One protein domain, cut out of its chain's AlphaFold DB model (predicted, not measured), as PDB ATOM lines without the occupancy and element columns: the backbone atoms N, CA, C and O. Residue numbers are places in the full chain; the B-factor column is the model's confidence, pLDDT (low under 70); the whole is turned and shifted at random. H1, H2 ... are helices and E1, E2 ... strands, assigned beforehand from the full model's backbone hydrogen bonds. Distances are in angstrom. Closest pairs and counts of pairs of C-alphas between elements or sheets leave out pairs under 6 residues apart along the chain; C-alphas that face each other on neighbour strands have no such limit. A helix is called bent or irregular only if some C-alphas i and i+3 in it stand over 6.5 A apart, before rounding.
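What this domain is: This is residues 50 to 216 of the 217 residues of an uncharacterized protein of Tribonema minus (UniProt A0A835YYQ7). A small mixed sheet of four strands, order E1, E2, E3, E4, has H1 over one face and H3 and H7 over the other; beyond the end where E3 finishes, H4, H5 and H6 form a second, helical lobe. H2 packs on the far end of H1, and H8 only grazes the sheet. The printed part has 167 residues, with eight named helices and four named strands in the order E1 E2 H1 H2 H3 E3 H4 H5 H6 H7 E4 H8. The class is mixed, helices and strands; the whole is compact, with a radius of gyration of the C-alphas of 16.6 A and spans of 46 by 34 by 33 A.

Where its parts are: The strands are E1, residues 53 to 56, beginning at C-alpha 53 (-31.765, -4.429, 55.668); E2, 61 to 64; E3, 120 to 125, 16.6 A long; and E4, 199 to 202. The helices are H1, 71 to 82, 16.5 A; H2, 88 to 91; H3, 107 to 115, 12.5 A; H4, 128 to 140, 17.4 A; H5, 149 to 155; H6, 162 to 170, 12.4 A; H7, 183 to 196, 16.5 A; and H8, 208 to 214, ending at C-alpha 214 (-39.781, -21.201, 47.024). H7 is irregular: C-alphas 188 and 191 are 9.1 A apart.

How they stand to each other: E1 and E2 form an antiparallel hairpin, with N 54 and O 63 at 2.8 A. E2 and E3 are parallel, with N 64 and O 122 at 2.9 A, as are E3 and E4, with N 125 and O 201 at 2.9 A. E2, H1 H2 H3, E3 and E3, H4 H5 H6 H7, E4 are strand-helix-strand units, parallel neighbour strands with helices between. Helices on both faces make three layers. H1, at a height of 9.8 A over the sheet, runs along the strands. On the opposite face H3 and H7 touch at a steep tilt of 38 degrees, closest at the C-alphas of Val 114 and His 196, 6.4 A. H1 touches H2 with residues 79 to 82 alone, closest at the C-alphas of Lys 79 and Gln 89, 5.8 A. H4 touches H5 with residues 136 to 140 alone, closest at the C-alphas of Cys 140 and Cys 151, 5.9 A. H5 and H6 only just touch, with 3 pairs of C-alphas within 8 A, closest at Phe 155 and Ala 165, 6.3 A. Every O i to N i+4 pair is within hydrogen-bond range in H1, H3, H6 and H8; H4 has 8 of 9, H5 2 of 3, and H7 3 of 10 beside 5 of 11 O i to N i+3 pairs, while H2 is too short for such a pair.

The domain as a whole: The C-alphas of Tyr 85 and Ala 164 are the two farthest apart, at 47.5 A. The printed part has no cut. The long links are H2 to H3 and H6 to H7. Residues 215 to 216 have pLDDT under 70.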
ATOM      1  N   TYR A  50     -27.623   0.903  55.393       93.50
ATOM      2  CA  TYR A  50     -28.151   0.076  56.490       93.50
ATOM      3  C   TYR A  50     -29.691  -0.022  56.463       93.50
ATOM      4  O   TYR A  50     -30.239  -1.086  56.733       93.50
ATOM      5  N   ASN A  51     -30.418   0.999  55.992       93.88
ATOM      6  CA  ASN A  51     -31.875   0.912  55.792       93.88
ATOM      7  C   ASN A  51     -32.295   0.024  54.598       93.88
ATOM      8  O   ASN A  51     -33.483  -0.063  54.283       93.88
ATOM      9  N   LYS A  52     -31.339  -0.656  53.941       95.81
ATOM     10  CA  LYS A  52     -31.579  -1.739  52.966       95.81
ATOM     11  C   LYS A  52     -31.549  -3.142  53.596       95.81
ATOM     12  O   LYS A  52     -31.707  -4.136  52.888       95.81
ATOM     13  N   TRP A  53     -31.399  -3.234  54.917       97.38
ATOM     14  CA  TRP A  53     -31.765  -4.429  55.668       97.38
ATOM     15  C   TRP A  53     -33.287  -4.523  55.832       97.38
ATOM     16  O   TRP A  53     -33.947  -3.542  56.168       97.38
ATOM     17  N   ILE A  54     -33.823  -5.721  55.615       97.44
ATOM     18  CA  ILE A  54     -35.114  -6.175  56.130       97.44
ATOM     19  C   ILE A  54     -34.827  -7.092  57.316       97.44
ATOM     20  O   ILE A  54     -33.996  -7.996  57.222       97.44
ATOM     21  N   ILE A  55     -35.522  -6.851  58.416       97.88
ATOM     22  CA  ILE A  55     -35.294  -7.482  59.709       97.88
ATOM     23  C   ILE A  55     -36.565  -8.246  60.075       97.88
ATOM     24  O   ILE A  55     -37.672  -7.716  59.996       97.88
ATOM     25  N   VAL A  56     -36.408  -9.513  60.446       97.38
ATOM     26  CA  VAL A  56     -37.502 -10.378  60.899       97.38
ATOM     27  C   VAL A  56     -37.066 -11.050  62.204       97.38
ATOM     28  O   VAL A  56     -36.577 -12.188  62.181       97.38
ATOM     29  N   PRO A  57     -37.168 -10.339  63.348       97.19
ATOM     30  CA  PRO A  57     -36.672 -10.825  64.637       97.19
ATOM     31  C   PRO A  57     -37.302 -12.152  65.064       97.19
ATOM     32  O   PRO A  57     -36.633 -12.997  65.653       97.19
ATOM     33  N   GLU A  58     -38.564 -12.379  64.692       96.75
ATOM     34  CA  GLU A  58     -39.354 -13.569  65.033       96.75
ATOM     35  C   GLU A  58     -38.784 -14.864  64.425       96.75
ATOM     36  O   GLU A  58     -39.088 -15.968  64.878       96.75
ATOM     37  N   HIS A  59     -37.924 -14.732  63.411       96.12
ATOM     38  CA  HIS A  59     -37.217 -15.831  62.756       96.12
ATOM     39  C   HIS A  59     -35.690 -15.682  62.807       96.12
ATOM     40  O   HIS A  59     -34.992 -16.444  62.141       96.12
ATOM     41  N   LYS A  60     -35.170 -14.700  63.565       97.88
ATOM     42  CA  LYS A  60     -33.761 -14.271  63.534       97.88
ATOM     43  C   LYS A  60     -33.218 -14.140  62.104       97.88
ATOM     44  O   LYS A  60     -32.136 -14.628  61.784       97.88
ATOM     45  N   LEU A  61     -33.990 -13.516  61.218       97.75
ATOM     46  CA  LEU A  61     -33.630 -13.360  59.811       97.75
ATOM     47  C   LEU A  61     -33.259 -11.906  59.510       97.75
ATOM     48  O   LEU A  61     -34.046 -10.986  59.736       97.75
ATOM     49  N   LEU A  62     -32.067 -11.730  58.946       97.94
ATOM     50  CA  LEU A  62     -31.616 -10.510  58.293       97.94
ATOM     51  C   LEU A  62     -31.557 -10.737  56.782       97.94
ATOM     52  O   LEU A  62     -30.855 -11.622  56.292       97.94
ATOM     53  N   PHE A  63     -32.263  -9.902  56.029       97.69
ATOM     54  CA  PHE A  63     -32.285  -9.953  54.575       97.69
ATOM     55  C   PHE A  63     -31.765  -8.642  53.985       97.69
ATOM     56  O   PHE A  63     -32.395  -7.594  54.117       97.69
ATOM     57  N   CYS A  64     -30.622  -8.690  53.310       97.81
ATOM     58  CA  CYS A  64     -30.086  -7.543  52.588       97.81
ATOM     59  C   CYS A  64     -30.772  -7.440  51.218       97.81
ATOM     60  O   CYS A  64     -30.537  -8.279  50.346       97.81
ATOM     61  N   PHE A  65     -31.618  -6.424  51.004       95.75
ATOM     62  CA  PHE A  65     -32.249  -6.215  49.698       95.75
ATOM     63  C   PHE A  65     -31.455  -5.238  48.831       95.75
ATOM     64  O   PHE A  65     -31.066  -4.152  49.254       95.75
ATOM     65  N   ILE A  66     -31.257  -5.614  47.570       96.88
ATOM     66  CA  ILE A  66     -30.498  -4.830  46.595       96.88
ATOM     67  C   ILE A  66     -31.457  -4.239  45.557       96.88
ATOM     68  O   ILE A  66     -32.377  -4.913  45.079       96.88
ATOM     69  N   GLU A  67     -31.249  -2.974  45.178       95.31
ATOM     70  CA  GLU A  67     -32.123  -2.330  44.193       95.31
ATOM     71  C   GLU A  67     -32.099  -3.054  42.844       95.31
ATOM     72  O   GLU A  67     -31.038  -3.365  42.296       95.31
ATOM     73  N   LYS A  68     -33.303  -3.276  42.296       94.50
ATOM     74  CA  LYS A  68     -33.575  -4.015  41.044       94.50
ATOM     75  C   LYS A  68     -33.199  -5.507  41.068       94.50
ATOM     76  O   LYS A  68     -33.073  -6.144  40.016       94.50
ATOM     77  N   VAL A  69     -33.134  -6.084  42.273       94.88
ATOM     78  CA  VAL A  69     -32.948  -7.522  42.538       94.88
ATOM     79  C   VAL A  69     -34.194  -8.100  43.236       94.88
ATOM     80  O   VAL A  69     -34.138  -8.673  44.315       94.88
ATOM     81  N   GLY A  70     -35.379  -7.858  42.658       90.94
ATOM     82  CA  GLY A  70     -36.657  -8.304  43.239       90.94
ATOM     83  C   GLY A  70     -37.067  -7.595  44.541       90.94
ATOM     84  O   GLY A  70     -37.999  -8.048  45.201       90.94
ATOM     85  N   CYS A  71     -36.410  -6.486  44.906       91.56
ATOM     86  CA  CYS A  71     -36.572  -5.782  46.188       91.56
ATOM     87  C   CYS A  71     -38.034  -5.538  46.608       91.56
ATOM     88  O   CYS A  71     -38.368  -5.786  47.766       91.56
ATOM     89  N   LYS A  72     -38.916  -5.122  45.687       91.25
ATOM     90  CA  LYS A  72     -40.355  -4.921  45.957       91.25
ATOM     91  C   LYS A  72     -41.042  -6.208  46.427       91.25
ATOM     92  O   LYS A  72     -41.782  -6.180  47.405       91.25
ATOM     93  N   SER A  73     -40.768  -7.329  45.760       90.88
ATOM     94  CA  SER A  73     -41.352  -8.633  46.084       90.88
ATOM     95  C   SER A  73     -40.879  -9.147  47.442       90.88
ATOM     96  O   SER A  73     -41.695  -9.650  48.203       90.88
ATOM     97  N   PHE A  74     -39.595  -8.971  47.782       92.62
ATOM     98  CA  PHE A  74     -39.075  -9.345  49.103       92.62
ATOM     99  C   PHE A  74     -39.631  -8.467  50.225       92.62
ATOM    100  O   PHE A  74     -40.081  -8.998  51.236       92.62
ATOM    101  N   ASN A  75     -39.673  -7.144  50.036       94.31
ATOM    102  CA  ASN A  75     -40.299  -6.230  50.997       94.31
ATOM    103  C   ASN A  75     -41.768  -6.620  51.253       94.31
ATOM    104  O   ASN A  75     -42.189  -6.723  52.402       94.31
ATOM    105  N   GLN A  76     -42.527  -6.920  50.193       92.75
ATOM    106  CA  GLN A  76     -43.920  -7.357  50.307       92.75
ATOM    107  C   GLN A  76     -44.064  -8.740  50.969       92.75
ATOM    108  O   GLN A  76     -44.940  -8.903  51.814       92.75
ATOM    109  N   LEU A  77     -43.191  -9.706  50.652       91.75
ATOM    110  CA  LEU A  77     -43.123 -11.009  51.327       91.75
ATOM    111  C   LEU A  77     -42.902 -10.837  52.833       91.75
ATOM    112  O   LEU A  77     -43.727 -11.294  53.619       91.75
ATOM    113  N   PHE A  78     -41.828 -10.166  53.246       93.88
ATOM    114  CA  PHE A  78     -41.480 -10.078  54.665       93.88
ATOM    115  C   PHE A  78     -42.479  -9.231  55.467       93.88
ATOM    116  O   PHE A  78     -42.796  -9.598  56.596       93.88
ATOM    117  N   LYS A  79     -43.086  -8.204  54.854       94.12
ATOM    118  CA  LYS A  79     -44.273  -7.515  55.390       94.12
ATOM    119  C   LYS A  79     -45.422  -8.502  55.653       94.12
ATOM    120  O   LYS A  79     -45.945  -8.562  56.763       94.12
ATOM    121  N   SER A  80     -45.808  -9.302  54.655       92.62
ATOM    122  CA  SER A  80     -46.887 -10.295  54.790       92.62
ATOM    123  C   SER A  80     -46.561 -11.430  55.768       92.62
ATOM    124  O   SER A  80     -47.473 -11.950  56.409       92.62
ATOM    125  N   LEU A  81     -45.286 -11.799  55.917       92.19
ATOM    126  CA  LEU A  81     -44.823 -12.762  56.916       92.19
ATOM    127  C   LEU A  81     -44.982 -12.197  58.335       92.19
ATOM    128  O   LEU A  81     -45.588 -12.844  59.190       92.19
ATOM    129  N   ARG A  82     -44.497 -10.968  58.567       94.81
ATOM    130  CA  ARG A  82     -44.551 -10.313  59.881       94.81
ATOM    131  C   ARG A  82     -45.945  -9.853  60.297       94.81
ATOM    132  O   ARG A  82     -46.199  -9.790  61.492       94.81
ATOM    133  N   ALA A  83     -46.884  -9.681  59.365       95.31
ATOM    134  CA  ALA A  83     -48.295  -9.399  59.668       95.31
ATOM    135  C   ALA A  83     -48.998 -10.448  60.560       95.31
ATOM    136  O   ALA A  83     -50.069 -10.175  61.095       95.31
ATOM    137  N   ARG A  84     -48.402 -11.638  60.744       93.94
ATOM    138  CA  ARG A  84     -48.865 -12.668  61.695       93.94
ATOM    139  C   ARG A  84     -48.448 -12.407  63.149       93.94
ATOM    140  O   ARG A  84     -49.051 -12.977  64.051       93.94
ATOM    141  N   TYR A  85     -47.418 -11.588  63.355       94.81
ATOM    142  CA  TYR A  85     -46.822 -11.261  64.654       94.81
ATOM    143  C   TYR A  85     -47.080  -9.798  65.046       94.81
ATOM    144  O   TYR A  85     -47.303  -9.496  66.213       94.81
ATOM    145  N   ASP A  86     -47.099  -8.908  64.054       94.31
ATOM    146  CA  ASP A  86     -47.360  -7.477  64.171       94.31
ATOM    147  C   ASP A  86     -48.490  -7.087  63.194       94.31
ATOM    148  O   ASP A  86     -48.234  -6.876  62.003       94.31
ATOM    149  N   PRO A  87     -49.750  -6.977  63.660       92.38
ATOM    150  CA  PRO A  87     -50.883  -6.612  62.810       92.38
ATOM    151  C   PRO A  87     -50.743  -5.247  62.122       92.38
ATOM    152  O   PRO A  87     -51.379  -5.024  61.090       92.38
ATOM    153  N   THR A  88     -49.900  -4.336  62.632       92.31
ATOM    154  CA  THR A  88     -49.683  -3.025  61.995       92.31
ATOM    155  C   THR A  88     -49.010  -3.168  60.627       92.31
ATOM    156  O   THR A  88     -49.297  -2.388  59.715       92.31
ATOM    157  N   GLN A  89     -48.231  -4.242  60.420       92.94
ATOM    158  CA  GLN A  89     -47.658  -4.585  59.118       92.94
ATOM    159  C   GLN A  89     -48.728  -4.774  58.046       92.94
ATOM    160  O   GLN A  89     -48.431  -4.529  56.887       92.94
ATOM    161  N   ALA A  90     -49.969  -5.166  58.363       90.19
ATOM    162  CA  ALA A  90     -51.015  -5.283  57.344       90.19
ATOM    163  C   ALA A  90     -51.325  -3.920  56.687       90.19
ATOM    164  O   ALA A  90     -51.404  -3.828  55.456       90.19
ATOM    165  N   ALA A  91     -51.421  -2.866  57.504       90.56
ATOM    166  CA  ALA A  91     -51.731  -1.496  57.091       90.56
ATOM    167  C   ALA A  91     -50.504  -0.683  56.630       90.56
ATOM    168  O   ALA A  91     -50.663   0.332  55.955       90.56
ATOM    169  N   ALA A  92     -49.287  -1.116  56.974       91.44
ATOM    170  CA  ALA A  92     -48.054  -0.410  56.640       91.44
ATOM    171  C   ALA A  92     -47.804  -0.285  55.118       91.44
ATOM    172  O   ALA A  92     -48.402  -0.987  54.295       91.44
ATOM    173  N   GLY A  93     -46.870   0.586  54.722       91.06
ATOM    174  CA  GLY A  93     -46.379   0.659  53.341       91.06
ATOM    175  C   GLY A  93     -45.701  -0.640  52.872       91.06
ATOM    176  O   GLY A  93     -45.582  -1.608  53.614       91.06
ATOM    177  N   VAL A  94     -45.252  -0.691  51.613       91.50
ATOM    178  CA  VAL A  94     -44.356  -1.782  51.164       91.50
ATOM    179  C   VAL A  94     -42.914  -1.504  51.591       91.50
ATOM    180  O   VAL A  94     -42.182  -2.428  51.913       91.50
ATOM    181  N   TRP A  95     -42.499  -0.238  51.593       92.44
ATOM    182  CA  TRP A  95     -41.114   0.158  51.818       92.44
ATOM    183  C   TRP A  95     -40.868   0.572  53.269       92.44
ATOM    184  O   TRP A  95     -41.682   1.274  53.863       92.44
ATOM    185  N   GLY A  96     -39.725   0.165  53.823       89.94
ATOM    186  CA  GLY A  96     -39.236   0.630  55.126       89.94
ATOM    187  C   GLY A  96     -39.890  -0.003  56.358       89.94
ATOM    188  O   GLY A  96     -39.296   0.052  57.424       89.94
ATOM    189  N   SER A  97     -41.035  -0.683  56.235       92.69
ATOM    190  CA  SER A  97     -41.812  -1.228  57.372       92.69
ATOM    191  C   SER A  97     -41.098  -2.276  58.237       92.69
ATOM    192  O   SER A  97     -41.607  -2.640  59.292       92.69
ATOM    193  N   ASN A  98     -39.945  -2.769  57.779       95.19
ATOM    194  CA  ASN A  98     -39.131  -3.804  58.420       95.19
ATOM    195  C   ASN A  98     -37.632  -3.447  58.386       95.19
ATOM    196  O   ASN A  98     -36.791  -4.340  58.367       95.19
ATOM    197  N   ASN A  99     -37.283  -2.158  58.284       95.31
ATOM    198  CA  ASN A  99     -35.890  -1.703  58.272       95.31
ATOM    199  C   ASN A  99     -35.378  -1.346  59.679       95.31
ATOM    200  O   ASN A  99     -36.139  -1.312  60.643       95.31
ATOM    201  N   MET A 100     -34.083  -1.041  59.783       95.12
ATOM    202  CA  MET A 100     -33.417  -0.640  61.029       95.12
ATOM    203  C   MET A 100     -34.187   0.458  61.792       95.12
ATOM    204  O   MET A 100     -34.455   0.304  62.982       95.12
ATOM    205  N   THR A 101     -34.628   1.518  61.101       93.19
ATOM    206  CA  THR A 101     -35.426   2.603  61.701       93.19
ATOM    207  C   THR A 101     -36.785   2.127  62.232       93.19
ATOM    208  O   THR A 101     -37.156   2.503  63.338       93.19
ATOM    209  N   ALA A 102     -37.510   1.270  61.506       93.75
ATOM    210  CA  ALA A 102     -38.805   0.733  61.949       93.75
ATOM    211  C   ALA A 102     -38.706  -0.157  63.205       93.75
ATOM    212  O   ALA A 102     -39.696  -0.338  63.911       93.75
ATOM    213  N   HIS A 103     -37.514  -0.682  63.498       94.50
ATOM    214  CA  HIS A 103     -37.220  -1.452  64.707       94.50
ATOM    215  C   HIS A 103     -36.549  -0.627  65.825       94.50
ATOM    216  O   HIS A 103     -36.240  -1.189  66.871       94.50
ATOM    217  N   ASN A 104     -36.346   0.685  65.636       95.88
ATOM    218  CA  ASN A 104     -35.582   1.565  66.537       95.88
ATOM    219  C   ASN A 104     -34.140   1.083  66.811       95.88
ATOM    220  O   ASN A 104     -33.620   1.262  67.910       95.88
ATOM    221  N   LEU A 105     -33.503   0.461  65.815       96.00
ATOM    222  CA  LEU A 105     -32.141  -0.072  65.910       96.00
ATOM    223  C   LEU A 105     -31.097   0.936  65.406       96.00
ATOM    224  O   LEU A 105     -31.395   1.831  64.611       96.00
ATOM    225  N   THR A 106     -29.853   0.756  65.843       96.19
ATOM    226  CA  THR A 106     -28.669   1.482  65.370       96.19
ATOM    227  C   THR A 106     -27.836   0.629  64.408       96.19
ATOM    228  O   THR A 106     -28.013  -0.584  64.316       96.19
ATOM    229  N   GLU A 107     -26.881   1.246  63.706       95.56
ATOM    230  CA  GLU A 107     -25.953   0.523  62.820       95.56
ATOM    231  C   GLU A 107     -25.141  -0.541  63.585       95.56
ATOM    232  O   GLU A 107     -24.930  -1.637  63.069       95.56
ATOM    233  N   ALA A 108     -24.787  -0.262  64.846       96.75
ATOM    234  CA  ALA A 108     -24.074  -1.190  65.720       96.75
ATOM    235  C   ALA A 108     -24.922  -2.413  66.119       96.75
ATOM    236  O   ALA A 108     -24.392  -3.521  66.176       96.75
ATOM    237  N   ASP A 109     -26.232  -2.245  66.340       97.75
ATOM    238  CA  ASP A 109     -27.134  -3.375  66.616       97.75
ATOM    239  C   ASP A 109     -27.240  -4.306  65.400       97.75
ATOM    240  O   ASP A 109     -27.240  -5.530  65.532       97.75
ATOM    241  N   ILE A 110     -27.286  -3.724  64.197       97.75
ATOM    242  CA  ILE A 110     -27.303  -4.486  62.947       97.75
ATOM    243  C   ILE A 110     -25.985  -5.224  62.731       97.75
ATOM    244  O   ILE A 110     -26.010  -6.397  62.363       97.75
ATOM    245  N   ASP A 111     -24.844  -4.576  62.968       97.56
ATOM    246  CA  ASP A 111     -23.539  -5.226  62.847       97.56
ATOM    247  C   ASP A 111     -23.391  -6.375  63.870       97.56
ATOM    248  O   ASP A 111     -22.969  -7.469  63.495       97.56
ATOM    249  N   ALA A 112     -23.895  -6.218  65.101       98.31
ATOM    250  CA  ALA A 112     -23.971  -7.307  66.079       98.31
ATOM    251  C   ALA A 112     -24.865  -8.482  65.616       98.31
ATOM    252  O   ALA A 112     -24.503  -9.646  65.797       98.31
ATOM    253  N   TYR A 113     -26.011  -8.217  64.978       98.31
ATOM    254  CA  TYR A 113     -26.862  -9.269  64.391       98.31
ATOM    255  C   TYR A 113     -26.215  -9.938  63.161       98.31
ATOM    256  O   TYR A 113     -26.440 -11.124  62.901       98.31
ATOM    257  N   VAL A 114     -25.406  -9.205  62.388       98.25
ATOM    258  CA  VAL A 114     -24.605  -9.774  61.291       98.25
ATOM    259  C   VAL A 114     -23.565 -10.747  61.847       98.25
ATOM    260  O   VAL A 114     -23.429 -11.846  61.310       98.25
ATOM    261  N   GLU A 115     -22.895 -10.401  62.943       98.19
ATOM    262  CA  GLU A 115     -21.888 -11.255  63.579       98.19
ATOM    263  C   GLU A 115     -22.487 -12.469  64.321       98.19
ATOM    264  O   GLU A 115     -21.903 -13.553  64.259       98.19
ATOM    265  N   ASP A 116     -23.668 -12.347  64.946       98.50
ATOM    266  CA  ASP A 116     -24.316 -13.435  65.706       98.50
ATOM    267  C   ASP A 116     -24.663 -14.652  64.810       98.50
ATOM    268  O   ASP A 116     -25.528 -14.549  63.931       98.50
ATOM    269  N   PRO A 117     -24.061 -15.843  65.026       97.88
ATOM    270  CA  PRO A 117     -24.321 -17.040  64.222       97.88
ATOM    271  C   PRO A 117     -25.745 -17.603  64.377       97.88
ATOM    272  O   PRO A 117     -26.142 -18.458  63.585       97.88
ATOM    273  N   LEU A 118     -26.523 -17.150  65.366       97.94
ATOM    274  CA  LEU A 118     -27.933 -17.516  65.529       97.94
ATOM    275  C   LEU A 118     -28.862 -16.763  64.568       97.94
ATOM    276  O   LEU A 118     -30.010 -17.180  64.408       97.94
ATOM    277  N   TRP A 119     -28.399 -15.673  63.948       98.38
ATOM    278  CA  TRP A 119     -29.137 -14.990  62.887       98.38
ATOM    279  C   TRP A 119     -28.786 -15.560  61.518       98.38
ATOM    280  O   TRP A 119     -27.613 -15.656  61.154       98.38
ATOM    281  N   HIS A 120     -29.811 -15.858  60.724       98.12
ATOM    282  CA  HIS A 120     -29.662 -16.179  59.313       98.12
ATOM    283  C   HIS A 120     -29.538 -14.882  58.505       98.12
ATOM    284  O   HIS A 120     -30.447 -14.054  58.510       98.12
ATOM    285  N   LYS A 121     -28.426 -14.713  57.790       98.25
ATOM    286  CA  LYS A 121     -28.168 -13.599  56.873       98.25
ATOM    287  C   LYS A 121     -28.329 -14.082  55.435       98.25
ATOM    288  O   LYS A 121     -27.639 -15.008  54.998       98.25
ATOM    289  N   ALA A 122     -29.227 -13.430  54.702       97.25
ATOM    290  CA  ALA A 122     -29.535 -13.735  53.311       97.25
ATOM    291  C   ALA A 122     -29.399 -12.502  52.407       97.25
ATOM    292  O   ALA A 122     -29.810 -11.397  52.762       97.25
ATOM    293  N   VAL A 123     -28.856 -12.703  51.208       97.44
ATOM    294  CA  VAL A 123     -28.861 -11.726  50.116       97.44
ATOM    295  C   VAL A 123     -29.121 -12.440  48.799       97.44
ATOM    296  O   VAL A 123     -28.549 -13.496  48.521       97.44
ATOM    297  N   PHE A 124     -29.946 -11.822  47.956       95.94
ATOM    298  CA  PHE A 124     -29.950 -12.135  46.535       95.94
ATOM    299  C   PHE A 124     -29.266 -11.013  45.756       95.94
ATOM    300  O   PHE A 124     -29.522  -9.832  45.997       95.94
ATOM    301  N   TYR A 125     -28.417 -11.388  44.803       96.56
ATOM    302  CA  TYR A 125     -27.750 -10.476  43.875       96.56
ATOM    303  C   TYR A 125     -28.199 -10.745  42.436       96.56
ATOM    304  O   TYR A 125     -28.816 -11.765  42.134       96.56
ATOM    305  N   ARG A 126     -27.901  -9.825  41.521       95.88
ATOM    306  CA  ARG A 126     -28.140  -9.994  40.079       95.88
ATOM    307  C   ARG A 126     -26.845  -9.747  39.319       95.88
ATOM    308  O   ARG A 126     -25.931  -9.127  39.859       95.88
ATOM    309  N   GLU A 127     -26.752 -10.204  38.076       96.00
ATOM    310  CA  GLU A 127     -25.632  -9.809  37.216       96.00
ATOM    311  C   GLU A 127     -25.593  -8.257  37.115       96.00
ATOM    312  O   GLU A 127     -26.651  -7.641  36.920       96.00
ATOM    313  N   PRO A 128     -24.432  -7.604  37.349       94.56
ATOM    314  CA  PRO A 128     -24.321  -6.145  37.420       94.56
ATOM    315  C   PRO A 128     -24.889  -5.353  36.235       94.56
ATOM    316  O   PRO A 128     -25.578  -4.357  36.475       94.56
ATOM    317  N   LEU A 129     -24.636  -5.762  34.987       93.69
ATOM    318  CA  LEU A 129     -25.102  -5.052  33.790       93.69
ATOM    319  C   LEU A 129     -26.619  -5.181  33.616       93.69
ATOM    320  O   LEU A 129     -27.301  -4.188  33.365       93.69
ATOM    321  N   VAL A 130     -27.181  -6.369  33.842       94.62
ATOM    322  CA  VAL A 130     -28.628  -6.620  33.824       94.62
ATOM    323  C   VAL A 130     -29.323  -5.871  34.969       94.62
ATOM    324  O   VAL A 130     -30.429  -5.355  34.782       94.62
ATOM    325  N   ARG A 131     -28.689  -5.743  36.146       95.62
ATOM    326  CA  ARG A 131     -29.194  -4.892  37.240       95.62
ATOM    327  C   ARG A 131     -29.192  -3.416  36.839       95.62
ATOM    328  O   ARG A 131     -30.195  -2.742  37.065       95.62
ATOM    329  N   PHE A 132     -28.107  -2.929  36.230       95.06
ATOM    330  CA  PHE A 132     -28.013  -1.553  35.743       95.06
ATOM    331  C   PHE A 132     -29.061  -1.261  34.665       95.06
ATOM    332  O   PHE A 132     -29.819  -0.311  34.820       95.06
ATOM    333  N   LEU A 133     -29.187  -2.109  33.640       95.06
ATOM    334  CA  LEU A 133     -30.223  -1.975  32.615       95.06
ATOM    335  C   LEU A 133     -31.620  -1.963  33.254       95.06
ATOM    336  O   LEU A 133     -32.437  -1.101  32.951       95.06
ATOM    337  N   SER A 134     -31.885  -2.854  34.214       94.25
ATOM    338  CA  SER A 134     -33.156  -2.869  34.947       94.25
ATOM    339  C   SER A 134     -33.408  -1.600  35.775       94.25
ATOM    340  O   SER A 134     -34.572  -1.278  36.013       94.25
ATOM    341  N   ALA A 135     -32.368  -0.896  36.231       95.00
ATOM    342  CA  ALA A 135     -32.488   0.413  36.874       95.00
ATOM    343  C   ALA A 135     -32.725   1.517  35.838       95.00
ATOM    344  O   ALA A 135     -33.660   2.298  35.993       95.00
ATOM    345  N   PHE A 136     -31.939   1.524  34.758       95.31
ATOM    346  CA  PHE A 136     -32.004   2.508  33.684       95.31
ATOM    347  C   PHE A 136     -33.393   2.551  33.059       95.31
ATOM    348  O   PHE A 136     -34.018   3.600  33.039       95.31
ATOM    349  N   ARG A 137     -33.926   1.401  32.640       94.38
ATOM    350  CA  ARG A 137     -35.262   1.326  32.037       94.38
ATOM    351  C   ARG A 137     -36.341   1.806  33.009       94.38
ATOM    352  O   ARG A 137     -37.133   2.685  32.700       94.38
ATOM    353  N   SER A 138     -36.278   1.316  34.244       93.19
ATOM    354  CA  SER A 138     -37.226   1.649  35.308       93.19
ATOM    355  C   SER A 138     -37.265   3.132  35.690       93.19
ATOM    356  O   SER A 138     -38.314   3.563  36.155       93.19
ATOM    357  N   LYS A 139     -36.158   3.878  35.546       93.88
ATOM    358  CA  LYS A 139     -36.045   5.285  35.975       93.88
ATOM    359  C   LYS A 139     -35.935   6.286  34.822       93.88
ATOM    360  O   LYS A 139     -36.428   7.402  34.963       93.88
ATOM    361  N   CYS A 140     -35.344   5.896  33.692       93.62
ATOM    362  CA  CYS A 140     -34.972   6.776  32.574       93.62
ATOM    363  C   CYS A 140     -35.731   6.497  31.252       93.62
ATOM    364  O   CYS A 140     -35.767   7.372  30.390       93.62
ATOM    365  N   GLU A 141     -36.422   5.359  31.074       92.81
ATOM    366  CA  GLU A 141     -37.322   5.132  29.915       92.81
ATOM    367  C   GLU A 141     -38.773   5.549  30.230       92.81
ATOM    368  O   GLU A 141     -39.221   5.352  31.363       92.81
ATOM    369  N   PRO A 142     -39.509   6.187  29.299       87.62
ATOM    370  CA  PRO A 142     -40.872   6.657  29.559       87.62
ATOM    371  C   PRO A 142     -41.837   5.485  29.803       87.62
ATOM    372  O   PRO A 142     -41.552   4.345  29.445       87.62
ATOM    373  N   HIS A 143     -42.992   5.772  30.412       82.31
ATOM    374  CA  HIS A 143     -44.012   4.779  30.800       82.31
ATOM    375  C   HIS A 143     -43.582   3.766  31.889       82.31
ATOM    376  O   HIS A 143     -44.274   2.772  32.115       82.31
ATOM    377  N   HIS A 144     -42.479   4.034  32.596       83.38
ATOM    378  CA  HIS A 144     -42.059   3.315  33.804       83.38
ATOM    379  C   HIS A 144     -42.374   4.115  35.087       83.38
ATOM    380  O   HIS A 144     -43.382   4.820  35.137       83.38
ATOM    381  N   ASP A 145     -41.569   3.969  36.148       75.69
ATOM    382  CA  ASP A 145     -41.775   4.686  37.409       75.69
ATOM    383  C   ASP A 145     -41.658   6.210  37.170       75.69
ATOM    384  O   ASP A 145     -40.797   6.671  36.418       75.69
ATOM    385  N   GLY A 146     -42.511   7.008  37.819       71.44
ATOM    386  CA  GLY A 146     -42.567   8.467  37.626       71.44
ATOM    387  C   GLY A 146     -41.416   9.268  38.255       71.44
ATOM    388  O   GLY A 146     -41.443  10.493  38.236       71.44
ATOM    389  N   ASP A 147     -40.409   8.615  38.832       85.50
ATOM    390  CA  ASP A 147     -39.335   9.227  39.623       85.50
ATOM    391  C   ASP A 147     -38.070   9.526  38.792       85.50
ATOM    392  O   ASP A 147     -36.941   9.160  39.134       85.50
ATOM    393  N   ARG A 148     -38.270  10.285  37.704       88.12
ATOM    394  CA  ARG A 148     -37.224  10.740  36.762       88.12
ATOM    395  C   ARG A 148     -36.032  11.447  37.395       88.12
ATOM    396  O   ARG A 148     -34.923  11.385  36.862       88.12
ATOM    397  N   GLN A 149     -36.252  12.075  38.544       90.00
ATOM    398  CA  GLN A 149     -35.240  12.752  39.354       90.00
ATOM    399  C   GLN A 149     -33.974  11.907  39.592       90.00
ATOM    400  O   GLN A 149     -32.878  12.463  39.607       90.00
ATOM    401  N   HIS A 150     -34.085  10.574  39.678       91.44
ATOM    402  CA  HIS A 150     -32.939   9.659  39.802       91.44
ATOM    403  C   HIS A 150     -31.976   9.717  38.601       91.44
ATOM    404  O   HIS A 150     -30.755   9.591  38.762       91.44
ATOM    405  N   CYS A 151     -32.514   9.924  37.396       92.31
ATOM    406  CA  CYS A 151     -31.732  10.075  36.173       92.31
ATOM    407  C   CYS A 151     -31.188  11.500  36.056       92.31
ATOM    408  O   CYS A 151     -29.988  11.667  35.843       92.31
ATOM    409  N   THR A 152     -32.015  12.517  36.319       92.12
ATOM    410  CA  THR A 152     -31.590  13.926  36.269       92.12
ATOM    411  C   THR A 152     -30.453  14.213  37.246       92.12
ATOM    412  O   THR A 152     -29.446  14.797  36.854       92.12
ATOM    413  N   ALA A 153     -30.544  13.722  38.486       90.00
ATOM    414  CA  ALA A 153     -29.517  13.921  39.509       90.00
ATOM    415  C   ALA A 153     -28.179  13.215  39.199       90.00
ATOM    416  O   ALA A 153     -27.132  13.660  39.665       90.00
ATOM    417  N   THR A 154     -28.190  12.127  38.419       91.06
ATOM    418  CA  THR A 154     -26.987  11.308  38.154       91.06
ATOM    419  C   THR A 154     -26.349  11.605  36.793       91.06
ATOM    420  O   THR A 154     -25.119  11.631  36.663       91.06
ATOM    421  N   PHE A 155     -27.189  11.830  35.781       92.19
ATOM    422  CA  PHE A 155     -26.828  11.940  34.366       92.19
ATOM    423  C   PHE A 155     -27.136  13.323  33.761       92.19
ATOM    424  O   PHE A 155     -26.830  13.545  32.595       92.19
ATOM    425  N   GLY A 156     -27.745  14.247  34.516       91.69
ATOM    426  CA  GLY A 156     -28.076  15.603  34.052       91.69
ATOM    427  C   GLY A 156     -29.316  15.706  33.153       91.69
ATOM    428  O   GLY A 156     -29.610  16.784  32.651       91.69
ATOM    429  N   SER A 157     -30.047  14.608  32.941       92.81
ATOM    430  CA  SER A 157     -31.269  14.556  32.127       92.81
ATOM    431  C   SER A 157     -32.236  13.505  32.670       92.81
ATOM    432  O   SER A 157     -31.805  12.496  33.228       92.81
ATOM    433  N   GLU A 158     -33.539  13.707  32.466       92.38
ATOM    434  CA  GLU A 158     -34.566  12.698  32.757       92.38
ATOM    435  C   GLU A 158     -34.488  11.489  31.814       92.38
ATOM    436  O   GLU A 158     -34.912  10.390  32.171       92.38
ATOM    437  N   GLN A 159     -33.983  11.709  30.594       93.38
ATOM    438  CA  GLN A 159     -33.960  10.743  29.491       93.38
ATOM    439  C   GLN A 159     -32.592  10.770  28.779       93.38
ATOM    440  O   GLN A 159     -32.509  11.105  27.595       93.38
ATOM    441  N   PRO A 160     -31.483  10.488  29.491       94.50
ATOM    442  CA  PRO A 160     -30.159  10.429  28.883       94.50
ATOM    443  C   PRO A 160     -30.087   9.253  27.894       94.50
ATOM    444  O   PRO A 160     -30.659   8.196  28.168       94.50
ATOM    445  N   PRO A 161     -29.343   9.363  26.779       95.56
ATOM    446  CA  PRO A 161     -29.026   8.206  25.945       95.56
ATOM    447  C   PRO A 161     -28.340   7.108  26.770       95.56
ATOM    448  O   PRO A 161     -27.462   7.401  27.584       95.56
ATOM    449  N   PHE A 162     -28.691   5.839  26.539       94.69
ATOM    450  CA  PHE A 162     -28.155   4.718  27.327       94.69
ATOM    451  C   PHE A 162     -26.618   4.664  27.322       94.69
ATOM    452  O   PHE A 162     -26.014   4.461  28.372       94.69
ATOM    453  N   ALA A 163     -25.986   4.927  26.172       95.12
ATOM    454  CA  ALA A 163     -24.528   5.008  26.055       95.12
ATOM    455  C   ALA A 163     -23.928   6.085  26.981       95.12
ATOM    456  O   ALA A 163     -23.039   5.783  27.768       95.12
ATOM    457  N   ALA A 164     -24.494   7.298  26.996       93.62
ATOM    458  CA  ALA A 164     -24.035   8.377  27.872       93.62
ATOM    459  C   ALA A 164     -24.193   8.033  29.369       93.62
ATOM    460  O   ALA A 164     -23.362   8.421  30.191       93.62
ATOM    461  N   ALA A 165     -25.227   7.267  29.734       93.38
ATOM    462  CA  ALA A 165     -25.376   6.754  31.093       93.38
ATOM    463  C   ALA A 165     -24.314   5.687  31.434       93.38
ATOM    464  O   ALA A 165     -23.763   5.718  32.534       93.38
ATOM    465  N   VAL A 166     -23.974   4.789  30.499       92.75
ATOM    466  CA  VAL A 166     -22.866   3.823  30.652       92.75
ATOM    467  C   VAL A 166     -21.526   4.544  30.818       92.75
ATOM    468  O   VAL A 166     -20.792   4.240  31.759       92.75
ATOM    469  N   ASP A 167     -21.235   5.542  29.981       91.69
ATOM    470  CA  ASP A 167     -20.004   6.339  30.049       91.69
ATOM    471  C   ASP A 167     -19.893   7.101  31.377       91.69
ATOM    472  O   ASP A 167     -18.832   7.153  32.000       91.69
ATOM    473  N   ARG A 168     -21.011   7.632  31.886       89.00
ATOM    474  CA  ARG A 168     -21.053   8.269  33.206       89.00
ATOM    475  C   ARG A 168     -20.745   7.290  34.343       89.00
ATOM    476  O   ARG A 168     -20.099   7.684  35.315       89.00
ATOM    477  N   LEU A 169     -21.183   6.031  34.245       86.75
ATOM    478  CA  LEU A 169     -20.865   4.996  35.239       86.75
ATOM    479  C   LEU A 169     -19.422   4.478  35.127       86.75
ATOM    480  O   LEU A 169     -18.819   4.137  36.150       86.75
ATOM    481  N   SER A 170     -18.861   4.408  33.915       87.56
ATOM    482  CA  SER A 170     -17.505   3.888  33.683       87.56
ATOM    483  C   SER A 170     -16.420   4.799  34.271       87.56
ATOM    484  O   SER A 170     -15.405   4.297  34.752       87.56
ATOM    485  N   GLN A 171     -16.687   6.108  34.366       86.75
ATOM    486  CA  GLN A 171     -15.834   7.129  34.999       86.75
ATOM    487  C   GLN A 171     -15.599   6.942  36.516       86.75
ATOM    488  O   GLN A 171     -14.876   7.730  37.119       86.75
ATOM    489  N   GLN A 172     -16.217   5.939  37.155       73.38
ATOM    490  CA  GLN A 172     -16.053   5.575  38.577       73.38
ATOM    491  C   GLN A 172     -16.301   6.702  39.604       73.38
ATOM    492  O   GLN A 172     -15.928   6.572  40.771       73.38
ATOM    493  N   GLN A 173     -16.983   7.775  39.200       77.38
ATOM    494  CA  GLN A 173     -17.388   8.867  40.085       77.38
ATOM    495  C   GLN A 173     -18.239   8.344  41.267       77.38
ATOM    496  O   GLN A 173     -19.015   7.396  41.092       77.38
ATOM    497  N   PRO A 174     -18.148   8.938  42.475       76.56
ATOM    498  CA  PRO A 174     -18.964   8.524  43.613       76.56
ATOM    499  C   PRO A 174     -20.461   8.781  43.374       76.56
ATOM    500  O   PRO A 174     -20.932   9.909  43.463       76.56
ATOM    501  N   ILE A 175     -21.232   7.722  43.120       81.94
ATOM    502  CA  ILE A 175     -22.688   7.827  42.935       81.94
ATOM    503  C   ILE A 175     -23.404   7.472  44.237       81.94
ATOM    504  O   ILE A 175     -23.226   6.375  44.772       81.94
ATOM    505  N   THR A 176     -24.193   8.410  44.754       83.06
ATOM    506  CA  THR A 176     -24.920   8.321  46.032       83.06
ATOM    507  C   THR A 176     -26.261   7.593  45.929       83.06
ATOM    508  O   THR A 176     -26.714   7.019  46.919       83.06
ATOM    509  N   ASP A 177     -26.872   7.584  44.746       90.38
ATOM    510  CA  ASP A 177     -28.162   6.949  44.478       90.38
ATOM    511  C   ASP A 177     -28.065   5.413  44.529       90.38
ATOM    512  O   ASP A 177     -27.269   4.792  43.812       90.38
ATOM    513  N   ALA A 178     -28.911   4.791  45.355       92.50
ATOM    514  CA  ALA A 178     -28.984   3.342  45.523       92.50
ATOM    515  C   ALA A 178     -29.293   2.592  44.211       92.50
ATOM    516  O   ALA A 178     -28.829   1.465  44.024       92.50
ATOM    517  N   HIS A 179     -30.022   3.198  43.269       93.12
ATOM    518  CA  HIS A 179     -30.337   2.573  41.983       93.12
ATOM    519  C   HIS A 179     -29.078   2.269  41.170       93.12
ATOM    520  O   HIS A 179     -28.943   1.167  40.633       93.12
ATOM    521  N   TRP A 180     -28.119   3.192  41.153       92.69
ATOM    522  CA  TRP A 180     -26.880   3.098  40.373       92.69
ATOM    523  C   TRP A 180     -25.707   2.516  41.180       92.69
ATOM    524  O   TRP A 180     -24.735   2.028  40.604       92.69
ATOM    525  N   ARG A 181     -25.809   2.510  42.517       92.50
ATOM    526  CA  ARG A 181     -24.786   2.020  43.456       92.50
ATOM    527  C   ARG A 181     -24.327   0.586  43.150       92.50
ATOM    528  O   ARG A 181     -25.130  -0.299  42.848       92.50
ATOM    529  N   ARG A 182     -23.025   0.313  43.304       93.06
ATOM    530  CA  ARG A 182     -22.486  -1.059  43.240       93.06
ATOM    531  C   ARG A 182     -23.105  -1.925  44.346       93.06
ATOM    532  O   ARG A 182     -23.190  -1.497  45.494       93.06
ATOM    533  N   GLN A 183     -23.480  -3.158  43.999       95.19
ATOM    534  CA  GLN A 183     -24.164  -4.113  44.891       95.19
ATOM    535  C   GLN A 183     -23.393  -4.364  46.198       95.19
ATOM    536  O   GLN A 183     -23.982  -4.402  47.270       95.19
ATOM    537  N   ILE A 184     -22.063  -4.417  46.110       95.38
ATOM    538  CA  ILE A 184     -21.134  -4.606  47.233       95.38
ATOM    539  C   ILE A 184     -21.183  -3.513  48.322       95.38
ATOM    540  O   ILE A 184     -20.641  -3.722  49.403       95.38
ATOM    541  N   HIS A 185     -21.815  -2.361  48.065       94.25
ATOM    542  CA  HIS A 185     -21.943  -1.269  49.041       94.25
ATOM    543  C   HIS A 185     -23.257  -1.298  49.836       94.25
ATOM    544  O   HIS A 185     -23.388  -0.545  50.799       94.25
ATOM    545  N   PHE A 186     -24.241  -2.109  49.433       95.88
ATOM    546  CA  PHE A 186     -25.535  -2.195  50.121       95.88
ATOM    547  C   PHE A 186     -25.372  -2.645  51.580       95.88
ATOM    548  O   PHE A 186     -24.343  -3.214  51.936       95.88
ATOM    549  N   CYS A 187     -26.383  -2.403  52.420       96.06
ATOM    550  CA  CYS A 187     -26.480  -3.007  53.755       96.06
ATOM    551  C   CYS A 187     -25.298  -2.673  54.686       96.06
ATOM    552  O   CYS A 187     -24.844  -3.513  55.461       96.06
ATOM    553  N   GLY A 188     -24.778  -1.444  54.583       92.62
ATOM    554  CA  GLY A 188     -23.638  -0.988  55.383       92.62
ATOM    555  C   GLY A 188     -22.291  -1.566  54.936       92.62
ATOM    556  O   GLY A 188     -21.433  -1.828  55.773       92.62
ATOM    557  N   GLY A 189     -22.112  -1.818  53.633       93.94
ATOM    558  CA  GLY A 189     -20.881  -2.400  53.087       93.94
ATOM    559  C   GLY A 189     -20.912  -3.927  53.026       93.94
ATOM    560  O   GLY A 189     -20.122  -4.601  53.680       93.94
ATOM    561  N   LEU A 190     -21.808  -4.478  52.204       95.94
ATOM    562  CA  LEU A 190     -21.969  -5.916  51.980       95.94
ATOM    563  C   LEU A 190     -20.638  -6.659  51.740       95.94
ATOM    564  O   LEU A 190     -20.487  -7.769  52.233       95.94
ATOM    565  N   GLN A 191     -19.664  -6.059  51.039       96.19
ATOM    566  CA  GLN A 191     -18.380  -6.705  50.715       96.19
ATOM    567  C   GLN A 191     -17.657  -7.318  51.924       96.19
ATOM    568  O   GLN A 191     -17.207  -8.456  51.833       96.19
ATOM    569  N   SER A 192     -17.531  -6.579  53.031       96.69
ATOM    570  CA  SER A 192     -16.863  -7.069  54.246       96.69
ATOM    571  C   SER A 192     -17.757  -8.004  55.058       96.69
ATOM    572  O   SER A 192     -17.262  -8.906  55.725       96.69
ATOM    573  N   LYS A 193     -19.079  -7.829  54.959       97.31
ATOM    574  CA  LYS A 193     -20.085  -8.590  55.709       97.31
ATOM    575  C   LYS A 193     -20.392  -9.974  55.110       97.31
ATOM    576  O   LYS A 193     -20.891 -10.831  55.832       97.31
ATOM    577  N   LEU A 194     -20.094 -10.220  53.825       97.25
ATOM    578  CA  LEU A 194     -20.442 -11.466  53.109       97.25
ATOM    579  C   LEU A 194     -19.959 -12.757  53.791       97.25
ATOM    580  O   LEU A 194     -20.628 -13.778  53.666       97.25
ATOM    581  N   VAL A 195     -18.851 -12.716  54.539       97.62
ATOM    582  CA  VAL A 195     -18.326 -13.875  55.289       97.62
ATOM    583  C   VAL A 195     -19.311 -14.413  56.343       97.62
ATOM    584  O   VAL A 195     -19.251 -15.587  56.696       97.62
ATOM    585  N   HIS A 196     -20.260 -13.589  56.800       98.12
ATOM    586  CA  HIS A 196     -21.281 -13.974  57.776       98.12
ATOM    587  C   HIS A 196     -22.593 -14.481  57.150       98.12
ATOM    588  O   HIS A 196     -23.515 -14.826  57.892       98.12
ATOM    589  N   PHE A 197     -22.726 -14.508  55.817       98.06
ATOM    590  CA  PHE A 197     -23.976 -14.878  55.142       98.06
ATOM    591  C   PHE A 197     -24.126 -16.390  54.968       98.06
ATOM    592  O   PHE A 197     -23.212 -17.077  54.523       98.06
ATOM    593  N   GLN A 198     -25.326 -16.898  55.260       97.62
ATOM    594  CA  GLN A 198     -25.698 -18.298  55.034       97.62
ATOM    595  C   GLN A 198     -26.299 -18.486  53.635       97.62
ATOM    596  O   GLN A 198     -26.121 -19.541  53.033       97.62
ATOM    597  N   THR A 199     -26.975 -17.459  53.103       95.88
ATOM    598  CA  THR A 199     -27.575 -17.481  51.761       95.88
ATOM    599  C   THR A 199     -27.042 -16.325  50.918       95.88
ATOM    600  O   THR A 199     -27.318 -15.160  51.203       95.88
ATOM    601  N   VAL A 200     -26.310 -16.649  49.849       96.81
ATOM    602  CA  VAL A 200     -25.831 -15.696  48.833       96.81
ATOM    603  C   VAL A 200     -26.188 -16.260  47.459       96.81
ATOM    604  O   VAL A 200     -25.490 -17.121  46.930       96.81
ATOM    605  N   GLU A 201     -27.300 -15.808  46.880       94.50
ATOM    606  CA  GLU A 201     -27.855 -16.415  45.664       94.50
ATOM    607  C   GLU A 201     -28.052 -15.419  44.514       94.50
ATOM    608  O   GLU A 201     -28.503 -14.291  44.699       94.50
ATOM    609  N   GLN A 202     -27.790 -15.860  43.282       94.62
ATOM    610  CA  GLN A 202     -28.124 -15.078  42.094       94.62
ATOM    611  C   GLN A 202     -29.622 -15.187  41.765       94.62
ATOM    612  O   GLN A 202     -30.171 -16.292  41.716       94.62
ATOM    613  N   LEU A 203     -30.269 -14.057  41.479       91.44
ATOM    614  CA  LEU A 203     -31.560 -13.971  40.796       91.44
ATOM    615  C   LEU A 203     -31.346 -13.559  39.341       91.44
ATOM    616  O   LEU A 203     -30.876 -12.456  39.049       91.44
ATOM    617  N   ASP A 204     -31.757 -14.426  38.425       88.94
ATOM    618  CA  ASP A 204     -31.817 -14.153  36.990       88.94
ATOM    619  C   ASP A 204     -33.276 -14.111  36.487       88.94
ATOM    620  O   ASP A 204     -34.234 -14.321  37.238       88.94
ATOM    621  N   ALA A 205     -33.467 -13.787  35.207       80.19
ATOM    622  CA  ALA A 205     -34.799 -13.630  34.618       80.19
ATOM    623  C   ALA A 205     -35.622 -14.935  34.578       80.19
ATOM    624  O   ALA A 205     -36.848 -14.869  34.591       80.19
ATOM    625  N   ILE A 206     -34.963 -16.097  34.554       81.38
ATOM    626  CA  ILE A 206     -35.580 -17.423  34.457       81.38
ATOM    627  C   ILE A 206     -35.904 -17.938  35.864       81.38
ATOM    628  O   ILE A 206     -37.039 -18.322  36.152       81.38
ATOM    629  N   THR A 207     -34.924 -17.909  36.770       81.19
ATOM    630  CA  THR A 207     -35.058 -18.508  38.106       81.19
ATOM    631  C   THR A 207     -35.802 -17.624  39.100       81.19
ATOM    632  O   THR A 207     -36.351 -18.144  40.072       81.19
ATOM    633  N   SER A 208     -35.870 -16.303  38.884       79.50
ATOM    634  CA  SER A 208     -36.358 -15.364  39.906       79.50
ATOM    635  C   SER A 208     -37.759 -15.660  40.429       79.50
ATOM    636  O   SER A 208     -37.960 -15.666  41.641       79.50
ATOM    637  N   ARG A 209     -38.723 -15.970  39.552       76.12
ATOM    638  CA  ARG A 209     -40.083 -16.327  39.988       76.12
ATOM    639  C   ARG A 209     -40.083 -17.603  40.834       76.12
ATOM    640  O   ARG A 209     -40.676 -17.607  41.905       76.12
ATOM    641  N   GLN A 210     -39.391 -18.652  40.387       80.31
ATOM    642  CA  GLN A 210     -39.313 -19.928  41.107       80.31
ATOM    643  C   GLN A 210     -38.616 -19.783  42.466       80.31
ATOM    644  O   GLN A 210     -39.111 -20.313  43.457       80.31
ATOM    645  N   LYS A 211     -37.503 -19.041  42.530       80.94
ATOM    646  CA  LYS A 211     -36.765 -18.779  43.774       80.94
ATOM    647  C   LYS A 211     -37.601 -17.972  44.764       80.94
ATOM    648  O   LYS A 211     -37.765 -18.409  45.897       80.94
ATOM    649  N   CYS A 212     -38.217 -16.872  44.326       70.44
ATOM    650  CA  CYS A 212     -39.112 -16.088  45.178       70.44
ATOM    651  C   CYS A 212     -40.309 -16.915  45.674       70.44
ATOM    652  O   CYS A 212     -40.636 -16.840  46.851       70.44
ATOM    653  N   THR A 213     -40.940 -17.736  44.822       70.19
ATOM    654  CA  THR A 213     -42.044 -18.619  45.242       70.19
ATOM    655  C   THR A 213     -41.584 -19.714  46.208       70.19
ATOM    656  O   THR A 213     -42.308 -20.016  47.148       70.19
ATOM    657  N   ARG A 214     -40.372 -20.262  46.053       73.44
ATOM    658  CA  ARG A 214     -39.781 -21.201  47.024       73.44
ATOM    659  C   ARG A 214     -39.534 -20.586  48.404       73.44
ATOM    660  O   ARG A 214     -39.483 -21.331  49.369       73.44
ATOM    661  N   CYS A 215     -39.394 -19.265  48.516       66.25
ATOM    662  CA  CYS A 215     -39.326 -18.574  49.809       66.25
ATOM    663  C   CYS A 215     -40.709 -18.347  50.460       66.25
ATOM    664  O   CYS A 215     -40.767 -17.796  51.557       66.25
ATOM    665  N   LEU A 216     -41.811 -18.717  49.789       58.81
ATOM    666  CA  LEU A 216     -43.193 -18.589  50.281       58.81
ATOM    667  C   LEU A 216     -43.812 -19.922  50.743       58.81
ATOM    668  O   LEU A 216     -44.932 -19.900  51.255       58.81
TER     669      LEU A 216